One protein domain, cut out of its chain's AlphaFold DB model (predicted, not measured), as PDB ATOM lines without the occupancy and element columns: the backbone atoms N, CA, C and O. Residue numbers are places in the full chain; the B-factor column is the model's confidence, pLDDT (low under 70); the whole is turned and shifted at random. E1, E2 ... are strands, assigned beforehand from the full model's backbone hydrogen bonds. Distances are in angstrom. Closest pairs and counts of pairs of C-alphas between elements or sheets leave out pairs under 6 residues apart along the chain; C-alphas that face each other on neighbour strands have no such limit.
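Overview. This is residues 18 to 193 of the 389 residues of an uncharacterized protein of Entamoeba invadens IP1 (UniProt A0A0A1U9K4). The chain is wound in stacked, flattened turns, and its strands make two long, twisted sheets face to face, a sandwich in which the strands of one sheet stand at 11 degrees to those of the other. From E5 to E14 each strand lies in the other sheet from the one before it, while the hairpin E1 and E2 makes the first two strands of one sheet and the hairpin E3 and E4 the first two of the other. The printed part has 176 residues with fourteen named strands, E1 to E14 in chain order, and no named helix; the class is all strand, although under half of the residues, 73, are in named elements. Both sheets are mixed, in the orders E1 E2 E5 E7 E9 E11 E13 and E3 E4 E6 E8 E10 E12 E14. The whole is compact, with a radius of gyration of the C-alphas of 16.3 A, and elongated, spanning 59 by 34 by 34 A.

Along the chain. One sheet holds E1, residues 18 to 21, from C-alpha 18 at (-26.089, -9.370, 36.180); E2, 26 to 31, 14.4 A; E5, 63 to 68, 16.1 A; E7, 91 to 96, 16.2 A; E9, 114 to 118; E11, 146 to 150; and E13, 170 to 174. The other holds E3, 40 to 44; E4, 49 to 54, 16.5 A; E6, 77 to 82, 16.8 A; E8, 103 to 107; E10, 138 to 141; E12, 156 to 160; and E14, 180 to 184, ending at C-alpha 184 (-4.403, -23.210, 60.866).

Arrangement. In the first sheet E1 and E13 are the edge strands. E1 and E2 form an antiparallel hairpin, with N 20 and O 28 2.8 A apart; from E2 to E13 neighbours are parallel. E5 and E7 stand at 11 degrees, with N 66 and O 93 at 2.8 A; E11 and E13 have N 148 and O 171 at 2.8 A. In the second sheet E3 and E14 are the edge strands. E3 and E4 form an antiparallel hairpin, with N 51 and O 43 at 2.8 A; from E4 to E14 neighbours are parallel. E4 and E6 have N 52 and O 79 at 2.8 A, and E12 and E14 N 158 and O 181 at 2.8 A. The facing parts of the sheets are 10.6 A centre to centre. E13 and E14 are apart, only just, at 8.4 A.

Size, cuts and confidence. The C-alphas farthest apart, of Glu 33 and Gly 192, are 59.8 A apart. The printed part has no cut. The link E9 to E10, residues 119 to 137, is long. Mean pLDDT of the printed part is 87.0; residues 111, 122 to 123, 125, 163 to 165 and 187 to 189 are under 70.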
ATOM      1  N   GLU A  18     -26.117  -9.311  34.723       91.31
ATOM      2  CA  GLU A  18     -26.089  -9.370  36.180       91.31
ATOM      3  C   GLU A  18     -26.257 -10.783  36.735       91.31
ATOM      4  O   GLU A  18     -26.724 -11.693  36.055       91.31
ATOM      5  N   TRP A  19     -25.870 -10.962  38.003       93.00
ATOM      6  CA  TRP A  19     -26.148 -12.181  38.757       93.00
ATOM      7  C   TRP A  19     -27.555 -12.147  39.325       93.00
ATOM      8  O   TRP A  19     -27.854 -11.325  40.200       93.00
ATOM      9  N   CYS A  20     -28.375 -13.111  38.926       91.19
ATOM     10  CA  CYS A  20     -29.786 -13.109  39.236       91.19
ATOM     11  C   CYS A  20     -30.329 -14.413  39.808       91.19
ATOM     12  O   CYS A  20     -29.928 -15.493  39.375       91.19
ATOM     13  N   ASP A  21     -31.273 -14.293  40.748       89.50
ATOM     14  CA  ASP A  21     -32.013 -15.419  41.304       89.50
ATOM     15  C   ASP A  21     -33.267 -15.697  40.468       89.50
ATOM     16  O   ASP A  21     -34.080 -14.799  40.232       89.50
ATOM     17  N   ASN A  22     -33.480 -16.958  40.099       85.56
ATOM     18  CA  ASN A  22     -34.758 -17.408  39.556       85.56
ATOM     19  C   ASN A  22     -35.710 -17.914  40.658       85.56
ATOM     20  O   ASN A  22     -35.338 -18.078  41.826       85.56
ATOM     21  N   SER A  23     -36.949 -18.222  40.268       79.62
ATOM     22  CA  SER A  23     -37.990 -18.732  41.168       79.62
ATOM     23  C   SER A  23     -37.641 -20.056  41.848       79.62
ATOM     24  O   SER A  23     -38.287 -20.391  42.829       79.62
ATOM     25  N   ASN A  24     -36.633 -20.791  41.370       82.50
ATOM     26  CA  ASN A  24     -36.225 -22.098  41.887       82.50
ATOM     27  C   ASN A  24     -34.980 -22.012  42.791       82.50
ATOM     28  O   ASN A  24     -34.393 -23.035  43.130       82.50
ATOM     29  N   GLY A  25     -34.537 -20.802  43.157       86.19
ATOM     30  CA  GLY A  25     -33.358 -20.612  44.005       86.19
ATOM     31  C   GLY A  25     -32.019 -20.778  43.276       86.19
ATOM     32  O   GLY A  25     -30.988 -20.934  43.932       86.19
ATOM     33  N   ILE A  26     -32.012 -20.729  41.943       91.00
ATOM     34  CA  ILE A  26     -30.788 -20.768  41.137       91.00
ATOM     35  C   ILE A  26     -30.311 -19.339  40.879       91.00
ATOM     36  O   ILE A  26     -31.066 -18.510  40.379       91.00
ATOM     37  N   ILE A  27     -29.052 -19.082  41.208       93.50
ATOM     38  CA  ILE A  27     -28.300 -17.859  40.965       93.50
ATOM     39  C   ILE A  27     -27.491 -18.067  39.681       93.50
ATOM     40  O   ILE A  27     -26.643 -18.956  39.630       93.50
ATOM     41  N   SER A  28     -27.729 -17.264  38.647       93.81
ATOM     42  CA  SER A  28     -27.042 -17.375  37.349       93.81
ATOM     43  C   SER A  28     -26.686 -16.001  36.788       93.81
ATOM     44  O   SER A  28     -27.328 -15.014  37.138       93.81
ATOM     45  N   TYR A  29     -25.647 -15.925  35.956       93.81
ATOM     46  CA  TYR A  29     -25.257 -14.689  35.279       93.81
ATOM     47  C   TYR A  29     -25.874 -14.638  33.884       93.81
ATOM     48  O   TYR A  29     -25.891 -15.645  33.180       93.81
ATOM     49  N   GLY A  30     -26.374 -13.477  33.475       92.50
ATOM     50  CA  GLY A  30     -26.995 -13.325  32.167       92.50
ATOM     51  C   GLY A  30     -27.752 -12.017  32.026       92.50
ATOM     52  O   GLY A  30     -27.547 -11.079  32.794       92.50
ATOM     53  N   VAL A  31     -28.627 -11.978  31.025       90.06
ATOM     54  CA  VAL A  31     -29.506 -10.845  30.739       90.06
ATOM     55  C   VAL A  31     -30.920 -11.199  31.177       90.06
ATOM     56  O   VAL A  31     -31.479 -12.191  30.710       90.06
ATOM     57  N   PHE A  32     -31.499 -10.383  32.055       85.75
ATOM     58  CA  PHE A  32     -32.822 -10.623  32.623       85.75
ATOM     59  C   PHE A  32     -33.708  -9.382  32.473       85.75
ATOM     60  O   PHE A  32     -33.237  -8.258  32.614       85.75
ATOM     61  N   GLU A  33     -35.000  -9.585  32.200       82.50
ATOM     62  CA  GLU A  33     -35.998  -8.501  32.213       82.50
ATOM     63  C   GLU A  33     -36.293  -8.021  33.636       82.50
ATOM     64  O   GLU A  33     -36.486  -6.833  33.884       82.50
ATOM     65  N   THR A  34     -36.331  -8.959  34.581       82.12
ATOM     66  CA  THR A  34     -36.493  -8.681  36.004       82.12
ATOM     67  C   THR A  34     -35.479  -9.493  36.775       82.12
ATOM     68  O   THR A  34     -35.246 -10.661  36.451       82.12
ATOM     69  N   CYS A  35     -34.893  -8.881  37.805       85.50
ATOM     70  CA  CYS A  35     -33.939  -9.578  38.636       85.50
ATOM     71  C   CYS A  35     -34.253  -9.547  40.128       85.50
ATOM     72  O   CYS A  35     -34.304  -8.493  40.760       85.50
ATOM     73  N   THR A  36     -34.414 -10.740  40.707       84.44
ATOM     74  CA  THR A  36     -34.592 -10.909  42.149       84.44
ATOM     75  C   THR A  36     -33.238 -11.092  42.827       84.44
ATOM     76  O   THR A  36     -32.424 -11.914  42.410       84.44
ATOM     77  N   LYS A  37     -33.012 -10.335  43.905       85.25
ATOM     78  CA  LYS A  37     -31.799 -10.399  44.744       85.25
ATOM     79  C   LYS A  37     -32.134 -10.376  46.241       85.25
ATOM     80  O   LYS A  37     -31.376  -9.866  47.051       85.25
ATOM     81  N   LYS A  38     -33.326 -10.835  46.632       82.50
ATOM     82  CA  LYS A  38     -33.785 -10.706  48.025       82.50
ATOM     83  C   LYS A  38     -32.822 -11.417  48.990       82.50
ATOM     84  O   LYS A  38     -32.583 -12.612  48.829       82.50
ATOM     85  N   GLY A  39     -32.318 -10.676  49.979       82.38
ATOM     86  CA  GLY A  39     -31.350 -11.142  50.978       82.38
ATOM     87  C   GLY A  39     -29.943 -11.400  50.448       82.38
ATOM     88  O   GLY A  39     -29.136 -12.062  51.099       82.38
ATOM     89  N   ARG A  40     -29.644 -10.918  49.238       88.12
ATOM     90  CA  ARG A  40     -28.343 -11.067  48.601       88.12
ATOM     91  C   ARG A  40     -27.919  -9.759  47.957       88.12
ATOM     92  O   ARG A  40     -28.686  -9.116  47.247       88.12
ATOM     93  N   SER A  41     -26.654  -9.411  48.107       90.00
ATOM     94  CA  SER A  41     -26.012  -8.395  47.280       90.00
ATOM     95  C   SER A  41     -24.903  -9.026  46.451       90.00
ATOM     96  O   SER A  41     -24.382 -10.098  46.779       90.00
ATOM     97  N   TYR A  42     -24.577  -8.384  45.332       92.19
ATOM     98  CA  TYR A  42     -23.379  -8.726  44.587       92.19
ATOM     99  C   TYR A  42     -22.700  -7.469  44.056       92.19
ATOM    100  O   TYR A  42     -23.372  -6.492  43.714       92.19
ATOM    101  N   THR A  43     -21.380  -7.528  43.941       93.69
ATOM    102  CA  THR A  43     -20.571  -6.542  43.225       93.69
ATOM    103  C   THR A  43     -19.503  -7.263  42.416       93.69
ATOM    104  O   THR A  43     -19.017  -8.312  42.830       93.69
ATOM    105  N   THR A  44     -19.130  -6.702  41.268       93.25
ATOM    106  CA  THR A  44     -17.907  -7.100  40.562       93.25
ATOM    107  C   THR A  44     -16.890  -5.985  40.761       93.25
ATOM    108  O   THR A  44     -17.230  -4.819  40.546       93.25
ATOM    109  N   ASP A  45     -15.686  -6.312  41.224       90.75
ATOM    110  CA  ASP A  45     -14.627  -5.318  41.415       90.75
ATOM    111  C   ASP A  45     -13.781  -5.102  40.147       90.75
ATOM    112  O   ASP A  45     -13.998  -5.717  39.104       90.75
ATOM    113  N   THR A  46     -12.815  -4.184  40.225       89.00
ATOM    114  CA  THR A  46     -11.940  -3.824  39.097       89.00
ATOM    115  C   THR A  46     -10.944  -4.914  38.709       89.00
ATOM    116  O   THR A  46     -10.312  -4.791  37.666       89.00
ATOM    117  N   ASN A  47     -10.769  -5.938  39.547       89.62
ATOM    118  CA  ASN A  47      -9.916  -7.091  39.270       89.62
ATOM    119  C   ASN A  47     -10.726  -8.269  38.721       89.62
ATOM    120  O   ASN A  47     -10.213  -9.386  38.683       89.62
ATOM    121  N   ASP A  48     -11.974  -8.026  38.304       89.19
ATOM    122  CA  ASP A  48     -12.861  -9.053  37.777       89.19
ATOM    123  C   ASP A  48     -13.160 -10.160  38.809       89.19
ATOM    124  O   ASP A  48     -13.234 -11.350  38.494       89.19
ATOM    125  N   TYR A  49     -13.366  -9.769  40.071       94.12
ATOM    126  CA  TYR A  49     -13.852 -10.665  41.120       94.12
ATOM    127  C   TYR A  49     -15.316 -10.397  41.436       94.12
ATOM    128  O   TYR A  49     -15.716  -9.249  41.632       94.12
ATOM    129  N   ASP A  50     -16.113 -11.461  41.527       96.50
ATOM    130  CA  ASP A  50     -17.503 -11.364  41.956       96.50
ATOM    131  C   ASP A  50     -17.606 -11.623  43.460       96.50
ATOM    132  O   ASP A  50     -17.290 -12.705  43.956       96.50
ATOM    133  N   HIS A  51     -18.109 -10.628  44.180       96.31
ATOM    134  CA  HIS A  51     -18.355 -10.678  45.614       96.31
ATOM    135  C   HIS A  51     -19.847 -10.838  45.857       96.31
ATOM    136  O   HIS A  51     -20.643 -10.045  45.360       96.31
ATOM    137  N   PHE A  52     -20.226 -11.845  46.635       94.88
ATOM    138  CA  PHE A  52     -21.593 -12.134  47.042       94.88
ATOM    139  C   PHE A  52     -21.696 -11.987  48.554       94.88
ATOM    140  O   PHE A  52     -20.916 -12.595  49.288       94.88
ATOM    141  N   SER A  53     -22.687 -11.232  49.022       92.31
ATOM    142  CA  SER A  53     -23.041 -11.196  50.442       92.31
ATOM    143  C   SER A  53     -24.463 -11.691  50.634       92.31
ATOM    144  O   SER A  53     -25.348 -11.331  49.855       92.31
ATOM    145  N   PHE A  54     -24.671 -12.506  51.661       90.25
ATOM    146  CA  PHE A  54     -25.968 -13.032  52.070       90.25
ATOM    147  C   PHE A  54     -26.277 -12.552  53.483       90.25
ATOM    148  O   PHE A  54     -25.416 -12.657  54.360       90.25
ATOM    149  N   ASP A  55     -27.488 -12.041  53.687       87.31
ATOM    150  CA  ASP A  55     -27.973 -11.555  54.981       87.31
ATOM    151  C   ASP A  55     -29.093 -12.443  55.556       87.31
ATOM    152  O   ASP A  55     -29.502 -13.440  54.958       87.31
ATOM    153  N   ASP A  56     -29.604 -12.077  56.731       83.44
ATOM    154  CA  ASP A  56     -30.647 -12.796  57.469       83.44
ATOM    155  C   ASP A  56     -32.016 -12.826  56.769       83.44
ATOM    156  O   ASP A  56     -32.851 -13.682  57.073       83.44
ATOM    157  N   THR A  57     -32.252 -11.940  55.799       83.88
ATOM    158  CA  THR A  57     -33.444 -11.980  54.944       83.88
ATOM    159  C   THR A  57     -33.301 -12.986  53.803       83.88
ATOM    160  O   THR A  57     -34.291 -13.295  53.120       83.88
ATOM    161  N   CYS A  58     -32.103 -13.556  53.621       76.81
ATOM    162  CA  CYS A  58     -31.911 -14.747  52.815       76.81
ATOM    163  C   CYS A  58     -32.245 -16.018  53.611       76.81
ATOM    164  O   CYS A  58     -31.899 -16.177  54.775       76.81
ATOM    165  N   CYS A  59     -32.899 -17.018  53.041       71.38
ATOM    166  CA  CYS A  59     -33.460 -17.143  51.707       71.38
ATOM    167  C   CYS A  59     -34.835 -17.813  51.847       71.38
ATOM    168  O   CYS A  59     -35.084 -18.514  52.825       71.38
ATOM    169  N   ILE A  60     -35.736 -17.628  50.875       70.56
ATOM    170  CA  ILE A  60     -37.045 -18.321  50.882       70.56
ATOM    171  C   ILE A  60     -36.847 -19.845  50.811       70.56
ATOM    172  O   ILE A  60     -37.593 -20.605  51.422       70.56
ATOM    173  N   TYR A  61     -35.813 -20.279  50.088       75.50
ATOM    174  CA  TYR A  61     -35.453 -21.681  49.933       75.50
ATOM    175  C   TYR A  61     -34.327 -22.075  50.870       75.50
ATOM    176  O   TYR A  61     -33.380 -21.316  51.086       75.50
ATOM    177  N   ASN A  62     -34.401 -23.311  51.353       85.75
ATOM    178  CA  ASN A  62     -33.328 -23.914  52.128       85.75
ATOM    179  C   ASN A  62     -32.067 -24.211  51.315       85.75
ATOM    180  O   ASN A  62     -30.967 -24.302  51.864       85.75
ATOM    181  N   THR A  63     -32.258 -24.317  50.006       90.12
ATOM    182  CA  THR A  63     -31.248 -24.643  49.023       90.12
ATOM    183  C   THR A  63     -31.102 -23.492  48.041       90.12
ATOM    184  O   THR A  63     -32.091 -23.011  47.483       90.12
ATOM    185  N   LYS A  64     -29.863 -23.080  47.787       91.38
ATOM    186  CA  LYS A  64     -29.507 -22.225  46.652       91.38
ATOM    187  C   LYS A  64     -28.536 -22.967  45.751       91.38
ATOM    188  O   LYS A  64     -27.766 -23.802  46.216       91.38
ATOM    189  N   THR A  65     -28.560 -22.643  44.467       93.69
ATOM    190  CA  THR A  65     -27.576 -23.143  43.500       93.69
ATOM    191  C   THR A  65     -26.932 -21.964  42.799       93.69
ATOM    192  O   THR A  65     -27.649 -21.187  42.189       93.69
ATOM    193  N   LEU A  66     -25.612 -21.818  42.832       94.81
ATOM    194  CA  LEU A  66     -24.901 -20.947  41.905       94.81
ATOM    195  C   LEU A  66     -24.599 -21.739  40.634       94.81
ATOM    196  O   LEU A  66     -23.787 -22.661  40.651       94.81
ATOM    197  N   ALA A  67     -25.246 -21.370  39.534       94.25
ATOM    198  CA  ALA A  67     -25.018 -21.944  38.219       94.25
ATOM    199  C   ALA A  67     -24.158 -20.998  37.376       94.25
ATOM    200  O   ALA A  67     -24.670 -20.130  36.669       94.25
ATOM    201  N   ASN A  68     -22.840 -21.187  37.437       93.88
ATOM    202  CA  ASN A  68     -21.885 -20.544  36.542       93.88
ATOM    203  C   ASN A  68     -21.578 -21.466  35.358       93.88
ATOM    204  O   ASN A  68     -20.478 -21.992  35.205       93.88
ATOM    205  N   THR A  69     -22.607 -21.722  34.559       87.75
ATOM    206  CA  THR A  69     -22.569 -22.656  33.428       87.75
ATOM    207  C   THR A  69     -23.300 -22.050  32.230       87.75
ATOM    208  O   THR A  69     -24.027 -21.066  32.370       87.75
ATOM    209  N   GLY A  70     -23.106 -22.626  31.042       82.69
ATOM    210  CA  GLY A  70     -23.767 -22.173  29.817       82.69
ATOM    211  C   GLY A  70     -23.150 -20.914  29.201       82.69
ATOM    212  O   GLY A  70     -22.022 -20.535  29.503       82.69
ATOM    213  N   THR A  71     -23.902 -20.274  28.302       83.94
ATOM    214  CA  THR A  71     -23.411 -19.228  27.383       83.94
ATOM    215  C   THR A  71     -22.809 -18.006  28.075       83.94
ATOM    216  O   THR A  71     -21.895 -17.390  27.536       83.94
ATOM    217  N   TYR A  72     -23.313 -17.648  29.255       88.44
ATOM    218  CA  TYR A  72     -22.908 -16.443  29.983       88.44
ATOM    219  C   TYR A  72     -22.011 -16.746  31.193       88.44
ATOM    220  O   TYR A  72     -21.807 -15.877  32.038       88.44
ATOM    221  N   ALA A  73     -21.479 -17.968  31.308       89.12
ATOM    222  CA  ALA A  73     -20.592 -18.325  32.409       89.12
ATOM    223  C   ALA A  73     -19.342 -17.429  32.429       89.12
ATOM    224  O   ALA A  73     -18.674 -17.249  31.407       89.12
ATOM    225  N   ARG A  74     -18.979 -16.922  33.612       91.00
ATOM    226  CA  ARG A  74     -17.820 -16.038  33.814       91.00
ATOM    227  C   ARG A  74     -16.688 -16.766  34.522       91.00
ATOM    228  O   ARG A  74     -16.903 -17.296  35.606       91.00
ATOM    229  N   ASN A  75     -15.475 -16.711  33.983       92.69
ATOM    230  CA  ASN A  75     -14.281 -17.256  34.640       92.69
ATOM    231  C   ASN A  75     -13.680 -16.256  35.647       92.69
ATOM    232  O   ASN A  75     -12.533 -15.835  35.517       92.69
ATOM    233  N   TYR A  76     -14.509 -15.777  36.567       95.12
ATOM    234  CA  TYR A  76     -14.163 -14.755  37.556       95.12
ATOM    235  C   TYR A  76     -14.086 -15.422  38.922       95.12
ATOM    236  O   TYR A  76     -14.892 -16.308  39.207       95.12
ATOM    237  N   GLN A  77     -13.153 -15.010  39.778       96.06
ATOM    238  CA  GLN A  77     -13.090 -15.550  41.140       96.06
ATOM    239  C   GLN A  77     -14.336 -15.140  41.925       96.06
ATOM    240  O   GLN A  77     -14.876 -14.050  41.718       96.06
ATOM    241  N   LYS A  78     -14.819 -16.030  42.794       97.12
ATOM    242  CA  LYS A  78     -16.095 -15.871  43.494       97.12
ATOM    243  C   LYS A  78     -15.874 -15.850  45.001       97.12
ATOM    244  O   LYS A  78     -15.414 -16.834  45.571       97.12
ATOM    245  N   TYR A  79     -16.253 -14.755  45.643       96.94
ATOM    246  CA  TYR A  79     -16.117 -14.555  47.083       96.94
ATOM    247  C   TYR A  79     -17.495 -14.528  47.734       96.94
ATOM    248  O   TYR A  79     -18.367 -13.774  47.311       96.94
ATOM    249  N   PHE A  80     -17.695 -15.335  48.768       94.44
ATOM    250  CA  PHE A  80     -18.964 -15.494  49.466       94.44
ATOM    251  C   PHE A  80     -18.818 -15.065  50.916       94.44
ATOM    252  O   PHE A  80     -18.003 -15.611  51.656       94.44
ATOM    253  N   ARG A  81     -19.651 -14.110  51.327       91.69
ATOM    254  CA  ARG A  81     -19.797 -13.694  52.720       91.69
ATOM    255  C   ARG A  81     -21.184 -14.026  53.234       91.69
ATOM    256  O   ARG A  81     -22.191 -13.752  52.584       91.69
ATOM    257  N   PHE A  82     -21.210 -14.606  54.425       87.88
ATOM    258  CA  PHE A  82     -22.416 -15.105  55.073       87.88
ATOM    259  C   PHE A  82     -22.633 -14.371  56.399       87.88
ATOM    260  O   PHE A  82     -21.917 -14.622  57.373       87.88
ATOM    261  N   GLN A  83     -23.620 -13.474  56.430       84.69
ATOM    262  CA  GLN A  83     -23.878 -12.555  57.537       84.69
ATOM    263  C   GLN A  83     -25.260 -12.799  58.159       84.69
ATOM    264  O   GLN A  83     -26.240 -13.071  57.471       84.69
ATOM    265  N   GLY A  84     -25.350 -12.685  59.483       77.44
ATOM    266  CA  GLY A  84     -26.602 -12.791  60.225       77.44
ATOM    267  C   GLY A  84     -27.144 -14.216  60.388       77.44
ATOM    268  O   GLY A  84     -26.500 -15.228  60.084       77.44
ATOM    269  N   ASN A  85     -28.360 -14.301  60.930       77.12
ATOM    270  CA  ASN A  85     -29.034 -15.568  61.203       77.12
ATOM    271  C   ASN A  85     -29.801 -16.074  59.971       77.12
ATOM    272  O   ASN A  85     -31.023 -15.960  59.890       77.12
ATOM    273  N   MET A  86     -29.083 -16.688  59.030       78.69
ATOM    274  CA  MET A  86     -29.670 -17.319  57.839       78.69
ATOM    275  C   MET A  86     -30.302 -18.681  58.153       78.69
ATOM    276  O   MET A  86     -29.887 -19.717  57.640       78.69
ATOM    277  N   SER A  87     -31.314 -18.691  59.018       73.00
ATOM    278  CA  SER A  87     -31.905 -19.931  59.540       73.00
ATOM    279  C   SER A  87     -32.522 -20.858  58.486       73.00
ATOM    280  O   SER A  87     -32.691 -22.059  58.718       73.00
ATOM    281  N   ASN A  88     -32.851 -20.300  57.322       78.38
ATOM    282  CA  ASN A  88     -33.396 -21.051  56.206       78.38
ATOM    283  C   ASN A  88     -32.300 -21.578  55.280       78.38
ATOM    284  O   ASN A  88     -32.427 -22.705  54.826       78.38
ATOM    285  N   PHE A  89     -31.219 -20.833  55.025       85.62
ATOM    286  CA  PHE A  89     -30.207 -21.202  54.032       85.62
ATOM    287  C   PHE A  89     -29.235 -22.259  54.574       85.62
ATOM    288  O   PHE A  89     -28.257 -21.954  55.255       85.62
ATOM    289  N   LYS A  90     -29.511 -23.524  54.253       87.88
ATOM    290  CA  LYS A  90     -28.786 -24.692  54.779       87.88
ATOM    291  C   LYS A  90     -27.863 -25.339  53.756       87.88
ATOM    292  O   LYS A  90     -26.882 -25.971  54.143       87.88
ATOM    293  N   THR A  91     -28.171 -25.188  52.470       92.50
ATOM    294  CA  THR A  91     -27.484 -25.908  51.396       92.50
ATOM    295  C   THR A  91     -27.139 -25.004  50.229       92.50
ATOM    296  O   THR A  91     -28.028 -24.370  49.660       92.50
ATOM    297  N   PHE A  92     -25.875 -25.012  49.811       94.06
ATOM    298  CA  PHE A  92     -25.403 -24.270  48.654       94.06
ATOM    299  C   PHE A  92     -24.727 -25.182  47.628       94.06
ATOM    300  O   PHE A  92     -23.664 -25.749  47.876       94.06
ATOM    301  N   PHE A  93     -25.352 -25.311  46.462       95.31
ATOM    302  CA  PHE A  93     -24.804 -26.041  45.324       95.31
ATOM    303  C   PHE A  93     -24.027 -25.105  44.405       95.31
ATOM    304  O   PHE A  93     -24.497 -24.019  44.072       95.31
ATOM    305  N   ILE A  94     -22.866 -25.547  43.946       96.25
ATOM    306  CA  ILE A  94     -21.993 -24.821  43.036       96.25
ATOM    307  C   ILE A  94     -21.814 -25.652  41.769       96.25
ATOM    308  O   ILE A  94     -21.176 -26.704  41.779       96.25
ATOM    309  N   LYS A  95     -22.343 -25.131  40.663       95.06
ATOM    310  CA  LYS A  95     -22.098 -25.638  39.314       95.06
ATOM    311  C   LYS A  95     -21.144 -24.676  38.614       95.06
ATOM    312  O   LYS A  95     -21.531 -23.552  38.297       95.06
ATOM    313  N   GLU A  96     -19.905 -25.104  38.406       94.56
ATOM    314  CA  GLU A  96     -18.850 -24.305  37.771       94.56
ATOM    315  C   GLU A  96     -18.430 -24.944  36.453       94.56
ATOM    316  O   GLU A  96     -18.209 -26.148  36.418       94.56
ATOM    317  N   HIS A  97     -18.278 -24.147  35.400       93.25
ATOM    318  CA  HIS A  97     -17.764 -24.569  34.101       93.25
ATOM    319  C   HIS A  97     -16.228 -24.576  34.036       93.25
ATOM    320  O   HIS A  97     -15.628 -25.496  33.482       93.25
ATOM    321  N   TYR A  98     -15.583 -23.556  34.599       93.00
ATOM    322  CA  TYR A  98     -14.165 -23.280  34.424       93.00
ATOM    323  C   TYR A  98     -13.298 -23.928  35.519       93.00
ATOM    324  O   TYR A  98     -13.494 -23.677  36.714       93.00
ATOM    325  N   PRO A  99     -12.250 -24.688  35.147       92.06
ATOM    326  CA  PRO A  99     -11.345 -25.321  36.113       92.06
ATOM    327  C   PRO A  99     -10.510 -24.312  36.920       92.06
ATOM    328  O   PRO A  99     -10.029 -24.639  38.002       92.06
ATOM    329  N   ASN A 100     -10.364 -23.080  36.414       93.81
ATOM    330  CA  ASN A 100      -9.526 -22.032  36.999       93.81
ATOM    331  C   ASN A 100     -10.299 -21.011  37.853       93.81
ATOM    332  O   ASN A 100      -9.708 -20.039  38.328       93.81
ATOM    333  N   THR A 101     -11.596 -21.215  38.090       95.06
ATOM    334  CA  THR A 101     -12.373 -20.337  38.974       95.06
ATOM    335  C   THR A 101     -12.205 -20.741  40.441       95.06
ATOM    336  O   THR A 101     -12.599 -21.838  40.850       95.06
ATOM    337  N   LEU A 102     -11.625 -19.828  41.227       95.88
ATOM    338  CA  LEU A 102     -11.518 -19.931  42.681       95.88
ATOM    339  C   LEU A 102     -12.839 -19.545  43.348       95.88
ATOM    340  O   LEU A 102     -13.523 -18.616  42.910       95.88
ATOM    341  N   TYR A 103     -13.145 -20.237  44.441       97.31
ATOM    342  CA  TYR A 103     -14.243 -19.910  45.336       97.31
ATOM    343  C   TYR A 103     -13.711 -19.692  46.748       97.31
ATOM    344  O   TYR A 103     -13.018 -20.559  47.264       97.31
ATOM    345  N   ASP A 104     -14.059 -18.583  47.383       96.06
ATOM    346  CA  ASP A 104     -13.694 -18.292  48.769       96.06
ATOM    347  C   ASP A 104     -14.968 -18.118  49.594       96.06
ATOM    348  O   ASP A 104     -15.802 -17.266  49.286       96.06
ATOM    349  N   PHE A 105     -15.147 -18.956  50.610       94.12
ATOM    350  CA  PHE A 105     -16.283 -18.909  51.520       94.12
ATOM    351  C   PHE A 105     -15.795 -18.418  52.871       94.12
ATOM    352  O   PHE A 105     -15.081 -19.133  53.576       94.12
ATOM    353  N   TYR A 106     -16.240 -17.224  53.251       87.88
ATOM    354  CA  TYR A 106     -15.946 -16.647  54.549       87.88
ATOM    355  C   TYR A 106     -17.210 -16.565  55.404       87.88
ATOM    356  O   TYR A 106     -18.192 -15.887  55.072       87.88
ATOM    357  N   GLU A 107     -17.180 -17.273  56.529       80.19
ATOM    358  CA  GLU A 107     -18.218 -17.205  57.548       80.19
ATOM    359  C   GLU A 107     -17.982 -16.002  58.461       80.19
ATOM    360  O   GLU A 107     -17.012 -15.975  59.209       80.19
ATOM    361  N   ASP A 108     -18.888 -15.024  58.418       73.00
ATOM    362  CA  ASP A 108     -18.800 -13.833  59.269       73.00
ATOM    363  C   ASP A 108     -19.525 -14.093  60.603       73.00
ATOM    364  O   ASP A 108     -18.919 -14.228  61.663       73.00
ATOM    365  N   THR A 109     -20.851 -14.271  60.550       71.31
ATOM    366  CA  THR A 109     -21.698 -14.417  61.756       71.31
ATOM    367  C   THR A 109     -22.741 -15.527  61.653       71.31
ATOM    368  O   THR A 109     -23.636 -15.620  62.489       71.31
ATOM    369  N   ARG A 110     -22.645 -16.404  60.649       74.69
ATOM    370  CA  ARG A 110     -23.587 -17.516  60.451       74.69
ATOM    371  C   ARG A 110     -23.645 -18.416  61.698       74.69
ATOM    372  O   ARG A 110     -22.619 -18.728  62.299       74.69
ATOM    373  N   TYR A 111     -24.846 -18.847  62.091       66.75
ATOM    374  CA  TYR A 111     -25.058 -19.609  63.337       66.75
ATOM    375  C   TYR A 111     -25.364 -21.101  63.142       66.75
ATOM    376  O   TYR A 111     -25.278 -21.861  64.105       66.75
ATOM    377  N   GLN A 112     -25.720 -21.533  61.931       73.62
ATOM    378  CA  GLN A 112     -26.169 -22.906  61.658       73.62
ATOM    379  C   GLN A 112     -25.097 -23.743  60.953       73.62
ATOM    380  O   GLN A 112     -24.078 -23.217  60.525       73.62
ATOM    381  N   SER A 113     -25.316 -25.046  60.799       79.88
ATOM    382  CA  SER A 113     -24.496 -25.907  59.931       79.88
ATOM    383  C   SER A 113     -24.726 -25.580  58.456       79.88
ATOM    384  O   SER A 113     -25.826 -25.166  58.091       79.88
ATOM    385  N   PHE A 114     -23.704 -25.725  57.611       87.31
ATOM    386  CA  PHE A 114     -23.840 -25.535  56.158       87.31
ATOM    387  C   PHE A 114     -23.471 -26.793  55.405       87.31
ATOM    388  O   PHE A 114     -22.462 -27.420  55.714       87.31
ATOM    389  N   PHE A 115     -24.218 -27.089  54.353       93.81
ATOM    390  CA  PHE A 115     -23.804 -28.043  53.342       93.81
ATOM    391  C   PHE A 115     -23.413 -27.296  52.064       93.81
ATOM    392  O   PHE A 115     -24.247 -26.602  51.484       93.81
ATOM    393  N   ILE A 116     -22.161 -27.431  51.626       95.69
ATOM    394  CA  ILE A 116     -21.675 -26.892  50.353       95.69
ATOM    395  C   ILE A 116     -21.342 -28.063  49.445       95.69
ATOM    396  O   ILE A 116     -20.573 -28.954  49.808       95.69
ATOM    397  N   SER A 117     -21.901 -28.049  48.246       96.44
ATOM    398  CA  SER A 117     -21.695 -29.111  47.278       96.44
ATOM    399  C   SER A 117     -21.222 -28.545  45.953       96.44
ATOM    400  O   SER A 117     -21.819 -27.611  45.424       96.44
ATOM    401  N   PHE A 118     -20.150 -29.116  45.421       95.56
ATOM    402  CA  PHE A 118     -19.625 -28.815  44.099       95.56
ATOM    403  C   PHE A 118     -19.969 -29.941  43.142       95.56
ATOM    404  O   PHE A 118     -19.928 -31.112  43.514       95.56
ATOM    405  N   GLY A 119     -20.286 -29.578  41.908       91.00
ATOM    406  CA  GLY A 119     -20.464 -30.553  40.848       91.00
ATOM    407  C   GLY A 119     -21.800 -30.455  40.148       91.00
ATOM    408  O   GLY A 119     -22.676 -29.657  40.492       91.00
ATOM    409  N   CYS A 120     -21.935 -31.295  39.133       82.12
ATOM    410  CA  CYS A 120     -23.121 -31.362  38.303       82.12
ATOM    411  C   CYS A 120     -23.632 -32.787  38.261       82.12
ATOM    412  O   CYS A 120     -23.315 -33.599  37.392       82.12
ATOM    413  N   PHE A 121     -24.449 -33.072  39.265       77.88
ATOM    414  CA  PHE A 121     -25.077 -34.364  39.458       77.88
ATOM    415  C   PHE A 121     -26.010 -34.677  38.282       77.88
ATOM    416  O   PHE A 121     -26.820 -33.842  37.888       77.88
ATOM    417  N   GLY A 122     -25.895 -35.886  37.723       65.88
ATOM    418  CA  GLY A 122     -26.760 -36.340  36.627       65.88
ATOM    419  C   GLY A 122     -26.192 -36.186  35.209       65.88
ATOM    420  O   GLY A 122     -26.973 -36.063  34.271       65.88
ATOM    421  N   ASN A 123     -24.866 -36.246  35.030       60.84
ATOM    422  CA  ASN A 123     -24.187 -36.230  33.720       60.84
ATOM    423  C   ASN A 123     -24.370 -34.933  32.902       60.84
ATOM    424  O   ASN A 123     -24.366 -34.967  31.669       60.84
ATOM    425  N   GLU A 124     -24.504 -33.774  33.551       71.44
ATOM    426  CA  GLU A 124     -24.545 -32.492  32.834       71.44
ATOM    427  C   GLU A 124     -23.146 -32.154  32.267       71.44
ATOM    428  O   GLU A 124     -22.163 -32.043  32.996       71.44
ATOM    429  N   GLY A 125     -23.032 -31.993  30.943       66.25
ATOM    430  CA  GLY A 125     -21.739 -31.921  30.240       66.25
ATOM    431  C   GLY A 125     -20.952 -30.607  30.359       66.25
ATOM    432  O   GLY A 125     -19.860 -30.518  29.800       66.25
ATOM    433  N   TYR A 126     -21.479 -29.593  31.050       80.75
ATOM    434  CA  TYR A 126     -20.933 -28.227  31.048       80.75
ATOM    435  C   TYR A 126     -20.196 -27.836  32.326       80.75
ATOM    436  O   TYR A 126     -19.912 -26.655  32.513       80.75
ATOM    437  N   CYS A 127     -19.876 -28.790  33.192       87.69
ATOM    438  CA  CYS A 127     -19.207 -28.503  34.455       87.69
ATOM    439  C   CYS A 127     -17.745 -28.928  34.431       87.69
ATOM    440  O   CYS A 127     -17.352 -29.832  33.687       87.69
ATOM    441  N   ARG A 128     -16.934 -28.241  35.235       91.50
ATOM    442  CA  ARG A 128     -15.514 -28.524  35.379       91.50
ATOM    443  C   ARG A 128     -15.342 -29.960  35.852       91.50
ATOM    444  O   ARG A 128     -16.102 -30.451  36.680       91.50
ATOM    445  N   LYS A 129     -14.322 -30.619  35.313       91.50
ATOM    446  CA  LYS A 129     -13.970 -32.006  35.648       91.50
ATOM    447  C   LYS A 129     -12.717 -32.106  36.515       91.50
ATOM    448  O   LYS A 129     -12.393 -33.176  37.013       91.50
ATOM    449  N   GLU A 130     -12.021 -30.990  36.675       93.19
ATOM    450  CA  GLU A 130     -10.780 -30.864  37.423       93.19
ATOM    451  C   GLU A 130     -10.641 -29.441  37.972       93.19
ATOM    452  O   GLU A 130     -11.367 -28.524  37.567       93.19
ATOM    453  N   VAL A 131      -9.710 -29.273  38.909       94.62
ATOM    454  CA  VAL A 131      -9.448 -28.016  39.614       94.62
ATOM    455  C   VAL A 131      -7.947 -27.775  39.630       94.62
ATOM    456  O   VAL A 131      -7.179 -28.612  40.119       94.62
ATOM    457  N   SER A 132      -7.521 -26.627  39.106       90.50
ATOM    458  CA  SER A 132      -6.110 -26.243  39.130       90.50
ATOM    459  C   SER A 132      -5.650 -25.862  40.542       90.50
ATOM    460  O   SER A 132      -6.446 -25.452  41.388       90.50
ATOM    461  N   ASP A 133      -4.346 -25.989  40.815       84.25
ATOM    462  CA  ASP A 133      -3.762 -25.721  42.142       84.25
ATOM    463  C   ASP A 133      -4.069 -24.312  42.674       84.25
ATOM    464  O   ASP A 133      -4.291 -24.133  43.871       84.25
ATOM    465  N   SER A 134      -4.095 -23.312  41.788       87.81
ATOM    466  CA  SER A 134      -4.373 -21.910  42.126       87.81
ATOM    467  C   SER A 134      -5.851 -21.611  42.365       87.81
ATOM    468  O   SER A 134      -6.182 -20.515  42.804       87.81
ATOM    469  N   SER A 135      -6.735 -22.555  42.043       92.06
ATOM    470  CA  SER A 135      -8.183 -22.337  41.978       92.06
ATOM    471  C   SER A 135      -8.961 -23.274  42.897       92.06
ATOM    472  O   SER A 135     -10.183 -23.402  42.786       92.06
ATOM    473  N   LYS A 136      -8.253 -23.911  43.835       93.44
ATOM    474  CA  LYS A 136      -8.861 -24.659  44.929       93.44
ATOM    475  C   LYS A 136      -9.790 -23.764  45.759       93.44
ATOM    476  O   LYS A 136      -9.434 -22.619  46.047       93.44
ATOM    477  N   PRO A 137     -10.975 -24.259  46.145       95.94
ATOM    478  CA  PRO A 137     -11.892 -23.497  46.965       95.94
ATOM    479  C   PRO A 137     -11.347 -23.365  48.384       95.94
ATOM    480  O   PRO A 137     -10.871 -24.340  48.968       95.94
ATOM    481  N   ILE A 138     -11.459 -22.161  48.928       95.62
ATOM    482  CA  ILE A 138     -11.059 -21.809  50.283       95.62
ATOM    483  C   ILE A 138     -12.308 -21.804  51.158       95.62
ATOM    484  O   ILE A 138     -13.281 -21.114  50.862       95.62
ATOM    485  N   ILE A 139     -12.285 -22.590  52.230       94.19
ATOM    486  CA  ILE A 139     -13.369 -22.699  53.206       94.19
ATOM    487  C   ILE A 139     -12.861 -22.130  54.532       94.19
ATOM    488  O   ILE A 139     -12.104 -22.788  55.247       94.19
ATOM    489  N   GLY A 140     -13.241 -20.891  54.839       90.62
ATOM    490  CA  GLY A 140     -12.889 -20.213  56.081       90.62
ATOM    491  C   GLY A 140     -13.890 -20.512  57.191       90.62
ATOM    492  O   GLY A 140     -15.032 -20.062  57.128       90.62
ATOM    493  N   LEU A 141     -13.452 -21.241  58.221       85.38
ATOM    494  CA  LEU A 141     -14.291 -21.639  59.353       85.38
ATOM    495  C   LEU A 141     -13.723 -21.105  60.664       85.38
ATOM    496  O   LEU A 141     -12.587 -21.409  61.045       85.38
ATOM    497  N   GLU A 142     -14.552 -20.354  61.390       77.38
ATOM    498  CA  GLU A 142     -14.197 -19.876  62.726       77.38
ATOM    499  C   GLU A 142     -14.772 -20.744  63.846       77.38
ATOM    500  O   GLU A 142     -14.050 -21.118  64.765       77.38
ATOM    501  N   LEU A 143     -16.068 -21.061  63.792       73.44
ATOM    502  CA  LEU A 143     -16.759 -21.742  64.897       73.44
ATOM    503  C   LEU A 143     -17.785 -22.782  64.447       73.44
ATOM    504  O   LEU A 143     -18.171 -23.633  65.247       73.44
ATOM    505  N   ARG A 144     -18.301 -22.693  63.218       81.75
ATOM    506  CA  ARG A 144     -19.482 -23.457  62.809       81.75
ATOM    507  C   ARG A 144     -19.135 -24.659  61.966       81.75
ATOM    508  O   ARG A 144     -18.055 -24.776  61.400       81.75
ATOM    509  N   SER A 145     -20.092 -25.574  61.937       86.94
ATOM    510  CA  SER A 145     -19.954 -26.808  61.204       86.94
ATOM    511  C   SER A 145     -20.229 -26.635  59.717       86.94
ATOM    512  O   SER A 145     -21.132 -25.894  59.306       86.94
ATOM    513  N   VAL A 146     -19.464 -27.376  58.922       92.00
ATOM    514  CA  VAL A 146     -19.624 -27.453  57.475       92.00
ATOM    515  C   VAL A 146     -19.568 -28.902  57.017       92.00
ATOM    516  O   VAL A 146     -18.843 -29.732  57.564       92.00
ATOM    517  N   SER A 147     -20.332 -29.204  55.982       95.38
ATOM    518  CA  SER A 147     -20.243 -30.443  55.232       95.38
ATOM    519  C   SER A 147     -19.978 -30.121  53.769       95.38
ATOM    520  O   SER A 147     -20.702 -29.332  53.166       95.38
ATOM    521  N   LEU A 148     -18.912 -30.699  53.226       96.81
ATOM    522  CA  LEU A 148     -18.411 -30.465  51.879       96.81
ATOM    523  C   LEU A 148     -18.587 -31.738  51.052       96.81
ATOM    524  O   LEU A 148     -18.208 -32.819  51.502       96.81
ATOM    525  N   PHE A 149     -19.138 -31.604  49.849       96.31
ATOM    526  CA  PHE A 149     -19.306 -32.716  48.915       96.31
ATOM    527  C   PHE A 149     -18.872 -32.334  47.503       96.31
ATOM    528  O   PHE A 149     -19.163 -31.222  47.060       96.31
ATOM    529  N   SER A 150     -18.238 -33.253  46.773       95.19
ATOM    530  CA  SER A 150     -17.925 -33.047  45.356       95.19
ATOM    531  C   SER A 150     -17.982 -34.322  44.513       95.19
ATOM    532  O   SER A 150     -17.620 -35.404  44.972       95.19
ATOM    533  N   ASP A 151     -18.410 -34.206  43.256       93.06
ATOM    534  CA  ASP A 151     -18.343 -35.295  42.272       93.06
ATOM    535  C   ASP A 151     -16.926 -35.536  41.718       93.06
ATOM    536  O   ASP A 151     -16.588 -36.665  41.365       93.06
ATOM    537  N   ILE A 152     -16.080 -34.504  41.698       93.50
ATOM    538  CA  ILE A 152     -14.657 -34.561  41.324       93.50
ATOM    539  C   ILE A 152     -13.751 -34.327  42.534       93.50
ATOM    540  O   ILE A 152     -14.233 -33.936  43.596       93.50
ATOM    541  N   ASP A 153     -12.432 -34.508  42.390       95.25
ATOM    542  CA  ASP A 153     -11.497 -34.019  43.407       95.25
ATOM    543  C   ASP A 153     -11.491 -32.490  43.390       95.25
ATOM    544  O   ASP A 153     -10.915 -31.856  42.504       95.25
ATOM    545  N   GLN A 154     -12.151 -31.907  44.384       95.44
ATOM    546  CA  GLN A 154     -12.354 -30.475  44.490       95.44
ATOM    547  C   GLN A 154     -11.191 -29.762  45.186       95.44
ATOM    548  O   GLN A 154     -11.099 -28.536  45.102       95.44
ATOM    549  N   ARG A 155     -10.283 -30.521  45.815       95.31
ATOM    550  CA  ARG A 155      -9.016 -30.036  46.384       95.31
ATOM    551  C   ARG A 155      -9.182 -28.953  47.454       95.31
ATOM    552  O   ARG A 155      -8.454 -27.969  47.442       95.31
ATOM    553  N   PHE A 156     -10.148 -29.119  48.358       96.12
ATOM    554  CA  PHE A 156     -10.531 -28.123  49.366       96.12
ATOM    555  C   PHE A 156      -9.342 -27.595  50.187       96.12
ATOM    556  O   PHE A 156      -8.576 -28.375  50.752       96.12
ATOM    557  N   ASP A 157      -9.227 -26.271  50.307       95.44
ATOM    558  CA  ASP A 157      -8.335 -25.608  51.260       95.44
ATOM    559  C   ASP A 157      -9.155 -25.104  52.447       95.44
ATOM    560  O   ASP A 157      -9.968 -24.192  52.321       95.44
ATOM    561  N   ILE A 158      -8.982 -25.724  53.606       93.88
ATOM    562  CA  ILE A 158      -9.769 -25.433  54.797       93.88
ATOM    563  C   ILE A 158      -8.928 -24.574  55.730       93.88
ATOM    564  O   ILE A 158      -7.955 -25.035  56.339       93.88
ATOM    565  N   TRP A 159      -9.330 -23.315  55.866       90.38
ATOM    566  CA  TRP A 159      -8.769 -22.418  56.859       90.38
ATOM    567  C   TRP A 159      -9.551 -22.556  58.163       90.38
ATOM    568  O   TRP A 159     -10.740 -22.252  58.222       90.38
ATOM    569  N   LEU A 160      -8.876 -23.034  59.209       84.75
ATOM    570  CA  LEU A 160      -9.476 -23.271  60.517       84.75
ATOM    571  C   LEU A 160      -8.886 -22.328  61.558       84.75
ATOM    572  O   LEU A 160      -7.681 -22.368  61.845       84.75
ATOM    573  N   LYS A 161      -9.761 -21.568  62.212       77.00
ATOM    574  CA  LYS A 161      -9.443 -20.922  63.484       77.00
ATOM    575  C   LYS A 161      -9.750 -21.893  64.618       77.00
ATOM    576  O   LYS A 161     -10.893 -22.292  64.810       77.00
ATOM    577  N   ARG A 162      -8.720 -22.323  65.348       71.94
ATOM    578  CA  ARG A 162      -8.872 -23.286  66.447       71.94
ATOM    579  C   ARG A 162      -8.895 -22.582  67.792       71.94
ATOM    580  O   ARG A 162      -8.046 -21.741  68.068       71.94
ATOM    581  N   ASN A 163      -9.829 -22.994  68.639       68.25
ATOM    582  CA  ASN A 163      -9.828 -22.712  70.067       68.25
ATOM    583  C   ASN A 163      -9.842 -24.067  70.800       68.25
ATOM    584  O   ASN A 163     -10.635 -24.924  70.402       68.25
ATOM    585  N   PRO A 164      -9.021 -24.293  71.848       65.25
ATOM    586  CA  PRO A 164      -9.061 -25.535  72.629       65.25
ATOM    587  C   PRO A 164     -10.469 -25.950  73.081       65.25
ATOM    588  O   PRO A 164     -10.751 -27.137  73.205       65.25
ATOM    589  N   THR A 165     -11.363 -24.982  73.300       65.69
ATOM    590  CA  THR A 165     -12.731 -25.227  73.778       65.69
ATOM    591  C   THR A 165     -13.785 -25.297  72.673       65.69
ATOM    592  O   THR A 165     -14.941 -25.593  72.963       65.69
ATOM    593  N   SER A 166     -13.427 -25.022  71.414       72.94
ATOM    594  CA  SER A 166     -14.375 -25.017  70.295       72.94
ATOM    595  C   SER A 166     -13.687 -25.391  68.988       72.94
ATOM    596  O   SER A 166     -12.922 -24.608  68.422       72.94
ATOM    597  N   ILE A 167     -14.020 -26.575  68.485       81.31
ATOM    598  CA  ILE A 167     -13.508 -27.114  67.226       81.31
ATOM    599  C   ILE A 167     -14.699 -27.295  66.291       81.31
ATOM    600  O   ILE A 167     -15.625 -28.031  66.643       81.31
ATOM    601  N   PRO A 168     -14.711 -26.646  65.116       85.12
ATOM    602  CA  PRO A 168     -15.808 -26.812  64.177       85.12
ATOM    603  C   PRO A 168     -15.862 -28.256  63.663       85.12
ATOM    604  O   PRO A 168     -14.838 -28.855  63.324       85.12
ATOM    605  N   TYR A 169     -17.071 -28.813  63.571       89.56
ATOM    606  CA  TYR A 169     -17.283 -30.069  62.856       89.56
ATOM    607  C   TYR A 169     -17.120 -29.836  61.349       89.56
ATOM    608  O   TYR A 169     -17.843 -29.042  60.751       89.56
ATOM    609  N   VAL A 170     -16.182 -30.551  60.738       93.88
ATOM    610  CA  VAL A 170     -15.962 -30.559  59.289       93.88
ATOM    611  C   VAL A 170     -16.273 -31.951  58.762       93.88
ATOM    612  O   VAL A 170     -15.707 -32.928  59.254       93.88
ATOM    613  N   HIS A 171     -17.132 -32.036  57.753       95.50
ATOM    614  CA  HIS A 171     -17.326 -33.240  56.953       95.50
ATOM    615  C   HIS A 171     -16.788 -33.024  55.545       95.50
ATOM    616  O   HIS A 171     -17.108 -32.004  54.936       95.50
ATOM    617  N   VAL A 172     -16.016 -33.970  55.015       96.75
ATOM    618  CA  VAL A 172     -15.564 -33.946  53.617       96.75
ATOM    619  C   VAL A 172     -15.859 -35.289  52.973       96.75
ATOM    620  O   VAL A 172     -15.361 -36.319  53.428       96.75
ATOM    621  N   ASP A 173     -16.644 -35.266  51.902       94.38
ATOM    622  CA  ASP A 173     -17.003 -36.455  51.136       94.38
ATOM    623  C   ASP A 173     -17.098 -36.151  49.629       94.38
ATOM    624  O   ASP A 173     -16.927 -35.012  49.184       94.38
ATOM    625  N   GLY A 174     -17.335 -37.175  48.817       93.25
ATOM    626  CA  GLY A 174     -17.510 -37.038  47.382       93.25
ATOM    627  C   GLY A 174     -17.755 -38.363  46.671       93.25
ATOM    628  O   GLY A 174     -17.725 -39.430  47.273       93.25
ATOM    629  N   LEU A 175     -17.971 -38.295  45.355       92.25
ATOM    630  CA  LEU A 175     -17.989 -39.494  44.499       92.25
ATOM    631  C   LEU A 175     -16.580 -40.046  44.234       92.25
ATOM    632  O   LEU A 175     -16.429 -41.173  43.760       92.25
ATOM    633  N   VAL A 176     -15.559 -39.243  44.535       91.94
ATOM    634  CA  VAL A 176     -14.142 -39.606  44.517       91.94
ATOM    635  C   VAL A 176     -13.474 -39.115  45.800       91.94
ATOM    636  O   VAL A 176     -13.934 -38.150  46.419       91.94
ATOM    637  N   SER A 177     -12.343 -39.720  46.176       93.94
ATOM    638  CA  SER A 177     -11.537 -39.215  47.292       93.94
ATOM    639  C   SER A 177     -11.095 -37.776  47.026       93.94
ATOM    640  O   SER A 177     -10.560 -37.468  45.957       93.94
ATOM    641  N   GLN A 178     -11.274 -36.928  48.035       95.88
ATOM    642  CA  GLN A 178     -10.929 -35.512  48.000       95.88
ATOM    643  C   GLN A 178      -9.499 -35.288  48.499       95.88
ATOM    644  O   GLN A 178      -9.065 -35.920  49.461       95.88
ATOM    645  N   THR A 179      -8.783 -34.369  47.862       96.00
ATOM    646  CA  THR A 179      -7.574 -33.759  48.417       96.00
ATOM    647  C   THR A 179      -7.996 -32.644  49.368       96.00
ATOM    648  O   THR A 179      -8.850 -31.828  49.022       96.00
ATOM    649  N   VAL A 180      -7.413 -32.594  50.566       96.25
ATOM    650  CA  VAL A 180      -7.773 -31.603  51.590       96.25
ATOM    651  C   VAL A 180      -6.509 -30.976  52.149       96.25
ATOM    652  O   VAL A 180      -5.667 -31.668  52.709       96.25
ATOM    653  N   ASN A 181      -6.381 -29.661  52.036       94.56
ATOM    654  CA  ASN A 181      -5.313 -28.918  52.685       94.56
ATOM    655  C   ASN A 181      -5.854 -28.194  53.918       94.56
ATOM    656  O   ASN A 181      -6.875 -27.523  53.827       94.56
ATOM    657  N   PHE A 182      -5.166 -28.288  55.053       92.31
ATOM    658  CA  PHE A 182      -5.506 -27.522  56.251       92.31
ATOM    659  C   PHE A 182      -4.534 -26.365  56.478       92.31
ATOM    660  O   PHE A 182      -3.310 -26.532  56.482       92.31
ATOM    661  N   ASN A 183      -5.097 -25.190  56.744       89.56
ATOM    662  CA  ASN A 183      -4.373 -23.983  57.115       89.56
ATOM    663  C   ASN A 183      -4.867 -23.490  58.480       89.56
ATOM    664  O   ASN A 183      -5.988 -23.005  58.609       89.56
ATOM    665  N   PHE A 184      -4.034 -23.613  59.509       84.12
ATOM    666  CA  PHE A 184      -4.403 -23.210  60.866       84.12
ATOM    667  C   PHE A 184      -4.007 -21.761  61.140       84.12
ATOM    668  O   PHE A 184      -2.897 -21.336  60.806       84.12
ATOM    669  N   SER A 185      -4.896 -21.001  61.785       74.94
ATOM    670  CA  SER A 185      -4.555 -19.664  62.286       74.94
ATOM    671  C   SER A 185      -3.506 -19.719  63.403       74.94
ATOM    672  O   SER A 185      -2.652 -18.840  63.471       74.94
ATOM    673  N   ASP A 186      -3.573 -20.758  64.243       70.38
ATOM    674  CA  ASP A 186      -2.696 -21.016  65.385       70.38
ATOM    675  C   ASP A 186      -2.520 -22.538  65.585       70.38
ATOM    676  O   ASP A 186      -3.490 -23.301  65.536       70.38
ATOM    677  N   MET A 187      -1.276 -22.982  65.788       66.81
ATOM    678  CA  MET A 187      -0.909 -24.384  66.037       66.81
ATOM    679  C   MET A 187      -0.660 -24.699  67.527       66.81
ATOM    680  O   MET A 187      -0.299 -25.821  67.860       66.81
ATOM    681  N   SER A 188      -0.840 -23.737  68.435       62.12
ATOM    682  CA  SER A 188      -0.507 -23.885  69.862       62.12
ATOM    683  C   SER A 188      -1.560 -24.631  70.703       62.12
ATOM    684  O   SER A 188      -1.281 -25.063  71.818       62.12
ATOM    685  N   ALA A 189      -2.769 -24.812  70.173       57.09
ATOM    686  CA  ALA A 189      -3.968 -25.222  70.912       57.09
ATOM    687  C   ALA A 189      -4.208 -26.749  70.985       57.09
ATOM    688  O   ALA A 189      -5.333 -27.194  70.750       57.09
ATOM    689  N   TRP A 190      -3.164 -27.575  71.113       70.50
ATOM    690  CA  TRP A 190      -3.281 -29.025  70.884       70.50
ATOM    691  C   TRP A 190      -2.892 -29.799  72.144       70.50
ATOM    692  O   TRP A 190      -1.792 -29.646  72.670       70.50
ATOM    693  N   GLU A 191      -3.804 -30.631  72.634       73.62
ATOM    694  CA  GLU A 191      -3.603 -31.422  73.847       73.62
ATOM    695  C   GLU A 191      -3.017 -32.812  73.507       73.62
ATOM    696  O   GLU A 191      -2.348 -33.007  72.482       73.62
ATOM    697  N   GLY A 192      -3.261 -33.801  74.377       80.12
ATOM    698  CA  GLY A 192      -2.807 -35.182  74.210       80.12
ATOM    699  C   GLY A 192      -3.153 -35.787  72.843       80.12
ATOM    700  O   GLY A 192      -4.081 -35.355  72.165       80.12
ATOM    701  N   VAL A 193      -2.401 -36.821  72.456       84.44
ATOM    702  CA  VAL A 193      -2.396 -37.434  71.108       84.44
ATOM    703  C   VAL A 193      -3.794 -37.808  70.586       84.44
ATOM    704  O   VAL A 193      -4.065 -37.672  69.398       84.44
TER     705      VAL A 193